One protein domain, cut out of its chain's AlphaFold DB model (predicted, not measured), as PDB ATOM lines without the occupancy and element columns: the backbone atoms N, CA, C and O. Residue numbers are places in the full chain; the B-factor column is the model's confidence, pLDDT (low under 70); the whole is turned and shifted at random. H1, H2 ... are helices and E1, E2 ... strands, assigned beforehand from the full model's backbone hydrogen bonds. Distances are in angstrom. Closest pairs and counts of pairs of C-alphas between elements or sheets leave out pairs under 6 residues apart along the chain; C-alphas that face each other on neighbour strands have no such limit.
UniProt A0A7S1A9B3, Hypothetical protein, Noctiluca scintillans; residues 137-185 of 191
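AT A GLANCE: This is residues 137 to 185 of the 191 residues of the protein "Hypothetical protein" of Noctiluca scintillans (UniProt A0A7S1A9B3). What is the main picture? A short strand hairpin, E1 and E2, sits in the middle, with H1 at one end and H2 and H3 towards the other. What is printed? 49 residues in the order H1, E1, E2, H2, H3, mixed helices and strands, are compact, with a radius of gyration of the C-alphas of 10.8 A and spans of 29 by 22 by 15 A.

HOW THE PARTS SIT: Where is H1? H1, residues 137 to 143, is apart from H2, residues 161 to 168. How do strands pair? E1, residues 149 to 151, and E2, residues 158 to 160, are an antiparallel hairpin; N 150 and O 159 are 3.0 A apart, within hydrogen-bond range. Do later helices meet? H2 and H3, residues 177 to 181, are close but not clearly touching; their closest C-alphas, Phe 164 and Trp 179, are 7.2 A apart. Every O i to N i+4 pair in H1, H2 and H3 is within hydrogen-bond range.

IN THESE COORDINATES: Where does H1 begin? C-alpha 137 is at (223.220, 173.444, 197.775). Where does H3 end? C-alpha 181 is at (197.371, 185.877, 202.105). How long are they? From first to last C-alpha, H1 is 9.5 A, E1 6.9 A, E2 7.0 A, H2 10.6 A and H3 6.7 A.

THE WHOLE: Any cut? The printed part has no cut and no long link. Where is confidence low? pLDDT is under 70 at residues 137 to 147, 172 and 183 to 185.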
ATOM      1  N   SER A 137     222.438 173.114 196.572       62.19
ATOM      2  CA  SER A 137     223.220 173.444 197.775       62.19
ATOM      3  C   SER A 137     223.066 174.898 198.196       62.19
ATOM      4  O   SER A 137     223.106 175.198 199.395       62.19
ATOM      5  N   LYS A 138     222.830 175.822 197.255       60.69
ATOM      6  CA  LYS A 138     222.480 177.207 197.600       60.69
ATOM      7  C   LYS A 138     221.131 177.251 198.327       60.69
ATOM      8  O   LYS A 138     221.021 177.911 199.363       60.69
ATOM      9  N   ARG A 139     220.153 176.458 197.866       60.22
ATOM     10  CA  ARG A 139     218.854 176.258 198.525       60.22
ATOM     11  C   ARG A 139     219.017 175.661 199.925       60.22
ATOM     12  O   ARG A 139     218.451 176.202 200.872       60.22
ATOM     13  N   ALA A 140     219.839 174.625 200.091       58.78
ATOM     14  CA  ALA A 140     220.112 173.993 201.386       58.78
ATOM     15  C   ALA A 140     220.797 174.947 202.384       58.78
ATOM     16  O   ALA A 140     220.470 174.965 203.572       58.78
ATOM     17  N   ARG A 141     221.715 175.796 201.908       59.75
ATOM     18  CA  ARG A 141     222.422 176.771 202.750       59.75
ATOM     19  C   ARG A 141     221.541 177.959 203.153       59.75
ATOM     20  O   ARG A 141     221.696 178.471 204.260       59.75
ATOM     21  N   LEU A 142     220.612 178.381 202.292       52.84
ATOM     22  CA  LEU A 142     219.584 179.378 202.624       52.84
ATOM     23  C   LEU A 142     218.535 178.814 203.595       52.84
ATOM     24  O   LEU A 142     218.154 179.503 204.540       52.84
ATOM     25  N   LEU A 143     218.151 177.541 203.440       54.94
ATOM     26  CA  LEU A 143     217.289 176.821 204.388       54.94
ATOM     27  C   LEU A 143     217.893 176.789 205.805       54.94
ATOM     28  O   LEU A 143     217.175 177.001 206.778       54.94
ATOM     29  N   ALA A 144     219.215 176.630 205.934       56.31
ATOM     30  CA  ALA A 144     219.912 176.670 207.226       56.31
ATOM     31  C   ALA A 144     219.957 178.068 207.887       56.31
ATOM     32  O   ALA A 144     220.238 178.171 209.079       56.31
ATOM     33  N   LYS A 145     219.679 179.154 207.147       59.66
ATOM     34  CA  LYS A 145     219.653 180.530 207.682       59.66
ATOM     35  C   LYS A 145     218.304 180.935 208.295       59.66
ATOM     36  O   LYS A 145     218.190 182.056 208.781       59.66
ATOM     37  N   GLY A 146     217.302 180.052 208.307       58.22
ATOM     38  CA  GLY A 146     215.987 180.349 208.888       58.22
ATOM     39  C   GLY A 146     215.165 181.348 208.070       58.22
ATOM     40  O   GLY A 146     214.351 182.077 208.632       58.22
ATOM     41  N   VAL A 147     215.394 181.404 206.755       66.19
ATOM     42  CA  VAL A 147     214.636 182.269 205.845       66.19
ATOM     43  C   VAL A 147     213.200 181.750 205.745       66.19
ATOM     44  O   VAL A 147     212.975 180.608 205.339       66.19
ATOM     45  N   GLU A 148     212.233 182.581 206.140       72.75
ATOM     46  CA  GLU A 148     210.805 182.263 206.076       72.75
ATOM     47  C   GLU A 148     210.379 182.063 204.615       72.75
ATOM     48  O   GLU A 148     210.604 182.924 203.761       72.75
ATOM     49  N   ARG A 149     209.763 180.911 204.331       82.12
ATOM     50  CA  ARG A 149     209.103 180.623 203.054       82.12
ATOM     51  C   ARG A 149     207.600 180.553 203.281       82.12
ATOM     52  O   ARG A 149     207.161 180.092 204.337       82.12
ATOM     53  N   ARG A 150     206.821 180.994 202.298       85.50
ATOM     54  CA  ARG A 150     205.357 180.884 202.295       85.50
ATOM     55  C   ARG A 150     204.884 180.249 200.999       85.50
ATOM     56  O   ARG A 150     205.538 180.411 199.973       85.50
ATOM     57  N   ILE A 151     203.782 179.505 201.072       85.25
ATOM     58  CA  ILE A 151     203.167 178.881 199.895       85.25
ATOM     59  C   ILE A 151     202.249 179.905 199.237       85.25
ATOM     60  O   ILE A 151     201.298 180.375 199.869       85.25
ATOM     61  N   ASP A 152     202.545 180.241 197.987       83.88
ATOM     62  CA  ASP A 152     201.724 181.121 197.166       83.88
ATOM     63  C   ASP A 152     200.416 180.404 196.778       83.88
ATOM     64  O   ASP A 152     200.452 179.294 196.239       83.88
ATOM     65  N   PRO A 153     199.243 180.993 197.067       78.88
ATOM     66  CA  PRO A 153     197.956 180.402 196.711       78.88
ATOM     67  C   PRO A 153     197.701 180.324 195.197       78.88
ATOM     68  O   PRO A 153     196.808 179.582 194.788       78.88
ATOM     69  N   THR A 154     198.429 181.083 194.377       80.38
ATOM     70  CA  THR A 154     198.213 181.157 192.924       80.38
ATOM     71  C   THR A 154     198.763 179.929 192.204       80.38
ATOM     72  O   THR A 154     198.104 179.393 191.314       80.38
ATOM     73  N   ASP A 155     199.949 179.460 192.601       85.94
ATOM     74  CA  ASP A 155     200.659 178.361 191.938       85.94
ATOM     75  C   ASP A 155     201.020 177.185 192.870       85.94
ATOM     76  O   ASP A 155     201.422 176.121 192.398       85.94
ATOM     77  N   GLY A 156     200.849 177.339 194.188       84.06
ATOM     78  CA  GLY A 156     201.175 176.327 195.193       84.06
ATOM     79  C   GLY A 156     202.673 176.166 195.474       84.06
ATOM     80  O   GLY A 156     203.060 175.211 196.154       84.06
ATOM     81  N   GLN A 157     203.530 177.060 194.976       82.44
ATOM     82  CA  GLN A 157     204.973 177.010 195.204       82.44
ATOM     83  C   GLN A 157     205.383 177.789 196.458       82.44
ATOM     84  O   GLN A 157     204.724 178.727 196.896       82.44
ATOM     85  N   ALA A 158     206.493 177.372 197.074       83.69
ATOM     86  CA  ALA A 158     207.019 178.009 198.276       83.69
ATOM     87  C   ALA A 158     208.089 179.049 197.924       83.69
ATOM     88  O   ALA A 158     209.218 178.672 197.593       83.69
ATOM     89  N   TYR A 159     207.784 180.330 198.097       82.56
ATOM     90  CA  TYR A 159     208.703 181.438 197.832       82.56
ATOM     91  C   TYR A 159     209.248 182.035 199.132       82.56
ATOM     92  O   TYR A 159     208.585 182.031 200.172       82.56
ATOM     93  N   THR A 160     210.480 182.532 199.084       87.38
ATOM     94  CA  THR A 160     211.017 183.460 200.090       87.38
ATOM     95  C   THR A 160     210.443 184.863 199.877       87.38
ATOM     96  O   THR A 160     209.948 185.171 198.795       87.38
ATOM     97  N   LEU A 161     210.524 185.734 200.889       81.81
ATOM     98  CA  LEU A 161     210.014 187.111 200.785       81.81
ATOM     99  C   LEU A 161     210.641 187.880 199.607       81.81
ATOM    100  O   LEU A 161     209.944 188.606 198.906       81.81
ATOM    101  N   GLU A 162     211.938 187.685 199.358       83.19
ATOM    102  CA  GLU A 162     212.659 188.316 198.243       83.19
ATOM    103  C   GLU A 162     212.149 187.839 196.877       83.19
ATOM    104  O   GLU A 162     211.916 188.649 195.980       83.19
ATOM    105  N   GLU A 163     211.941 186.528 196.717       84.12
ATOM    106  CA  GLU A 163     211.389 185.957 195.482       84.12
ATOM    107  C   GLU A 163     209.960 186.449 195.239       84.12
ATOM    108  O   GLU A 163     209.605 186.796 194.117       84.12
ATOM    109  N   PHE A 164     209.175 186.569 196.307       83.00
ATOM    110  CA  PHE A 164     207.809 187.066 196.243       83.00
ATOM    111  C   PHE A 164     207.750 188.533 195.782       83.00
ATOM    112  O   PHE A 164     206.922 188.897 194.948       83.00
ATOM    113  N   ILE A 165     208.670 189.374 196.271       84.50
ATOM    114  CA  ILE A 165     208.820 190.770 195.828       84.50
ATOM    115  C   ILE A 165     209.213 190.846 194.347       84.50
ATOM    116  O   ILE A 165     208.755 191.742 193.635       84.50
ATOM    117  N   LYS A 166     210.056 189.923 193.873       83.81
ATOM    118  CA  LYS A 166     210.485 189.875 192.470       83.81
ATOM    119  C   LYS A 166     209.342 189.486 191.527       83.81
ATOM    120  O   LYS A 166     209.254 190.065 190.448       83.81
ATOM    121  N   GLU A 167     208.506 188.534 191.932       80.81
ATOM    122  CA  GLU A 167     207.411 188.005 191.108       80.81
ATOM    123  C   GLU A 167     206.214 188.966 191.049       80.81
ATOM    124  O   GLU A 167     205.722 189.292 189.972       80.81
ATOM    125  N   TYR A 168     205.781 189.482 192.204       81.56
ATOM    126  CA  TYR A 168     204.563 190.296 192.313       81.56
ATOM    127  C   TYR A 168     204.818 191.808 192.280       81.56
ATOM    128  O   TYR A 168     203.880 192.598 192.165       81.56
ATOM    129  N   GLY A 169     206.086 192.223 192.337       76.25
ATOM    130  CA  GLY A 169     206.476 193.622 192.466       76.25
ATOM    131  C   GLY A 169     206.248 194.148 193.887       76.25
ATOM    132  O   GLY A 169     205.203 193.947 194.498       76.25
ATOM    133  N   GLY A 170     207.240 194.837 194.450       77.44
ATOM    134  CA  GLY A 170     207.151 195.384 195.806       77.44
ATOM    135  C   GLY A 170     208.497 195.855 196.350       77.44
ATOM    136  O   GLY A 170     209.477 195.969 195.614       77.44
ATOM    137  N   ASN A 171     208.551 196.130 197.653       73.81
ATOM    138  CA  ASN A 171     209.797 196.370 198.384       73.81
ATOM    139  C   ASN A 171     209.656 195.885 199.838       73.81
ATOM    140  O   ASN A 171     208.549 195.632 200.300       73.81
ATOM    141  N   GLU A 172     210.761 195.776 200.581       69.69
ATOM    142  CA  GLU A 172     210.746 195.287 201.975       69.69
ATOM    143  C   GLU A 172     209.851 196.114 202.921       69.69
ATOM    144  O   GLU A 172     209.433 195.622 203.966       69.69
ATOM    145  N   GLN A 173     209.538 197.365 202.568       71.06
ATOM    146  CA  GLN A 173     208.660 198.248 203.345       71.06
ATOM    147  C   GLN A 173     207.181 198.130 202.942       71.06
ATOM    148  O   GLN A 173     206.304 198.520 203.709       71.06
ATOM    149  N   SER A 174     206.907 197.585 201.759       74.94
ATOM    150  CA  SER A 174     205.587 197.391 201.171       74.94
ATOM    151  C   SER A 174     205.480 195.942 200.724       74.94
ATOM    152  O   SER A 174     205.602 195.620 199.539       74.94
ATOM    153  N   ILE A 175     205.285 195.076 201.713       72.06
ATOM    154  CA  ILE A 175     205.095 193.646 201.509       72.06
ATOM    155  C   ILE A 175     203.881 193.449 200.576       72.06
ATOM    156  O   ILE A 175     202.823 194.022 200.851       72.06
ATOM    157  N   PRO A 176     204.012 192.676 199.478       75.31
ATOM    158  CA  PRO A 176     202.902 192.404 198.568       75.31
ATOM    159  C   PRO A 176     201.695 191.823 199.312       75.31
ATOM    160  O   PRO A 176     201.849 191.007 200.223       75.31
ATOM    161  N   THR A 177     200.482 192.226 198.932       78.62
ATOM    162  CA  THR A 177     199.244 191.791 199.610       78.62
ATOM    163  C   THR A 177     199.075 190.268 199.563       78.62
ATOM    164  O   THR A 177     198.503 189.652 200.462       78.62
ATOM    165  N   GLU A 178     199.607 189.634 198.528       78.88
ATOM    166  CA  GLU A 178     199.578 188.197 198.316       78.88
ATOM    167  C   GLU A 178     200.481 187.454 199.320       78.88
ATOM    168  O   GLU A 178     200.142 186.340 199.715       78.88
ATOM    169  N   TRP A 179     201.537 188.085 199.856       77.25
ATOM    170  CA  TRP A 179     202.359 187.512 200.933       77.25
ATOM    171  C   TRP A 179     201.601 187.429 202.265       77.25
ATOM    172  O   TRP A 179     201.791 186.479 203.028       77.25
ATOM    173  N   GLU A 180     200.718 188.390 202.557       76.88
ATOM    174  CA  GLU A 180     199.844 188.337 203.742       76.88
ATOM    175  C   GLU A 180     198.779 187.242 203.627       76.88
ATOM    176  O   GLU A 180     198.372 186.661 204.633       76.88
ATOM    177  N   ARG A 181     198.339 186.946 202.399       75.69
ATOM    178  CA  ARG A 181     197.371 185.877 202.105       75.69
ATOM    179  C   ARG A 181     198.019 184.496 202.025       75.69
ATOM    180  O   ARG A 181     197.326 183.497 202.224       75.69
ATOM    181  N   ALA A 182     199.314 184.435 201.727       77.69
ATOM    182  CA  ALA A 182     200.075 183.199 201.652       77.69
ATOM    183  C   ALA A 182     200.129 182.506 203.021       77.69
ATOM    184  O   ALA A 182     200.387 183.127 204.056       77.69
ATOM    185  N   GLN A 183     199.888 181.192 203.040       69.56
ATOM    186  CA  GLN A 183     199.906 180.442 204.292       69.56
ATOM    187  C   GLN A 183     201.344 180.285 204.796       69.56
ATOM    188  O   GLN A 183     202.244 179.862 204.065       69.56
ATOM    189  N   HIS A 184     201.552 180.612 206.074       65.25
ATOM    190  CA  HIS A 184     202.822 180.370 206.748       65.25
ATOM    191  C   HIS A 184     203.086 178.864 206.790       65.25
ATOM    192  O   HIS A 184     202.374 178.120 207.468       65.25
ATOM    193  N   THR A 185     204.149 178.401 206.137       58.84
ATOM    194  CA  THR A 185     204.655 177.058 206.417       58.84
ATOM    195  C   THR A 185     205.418 177.113 207.731       58.84
ATOM    196  O   THR A 185     206.554 177.575 207.779       58.84
TER     197      THR A 185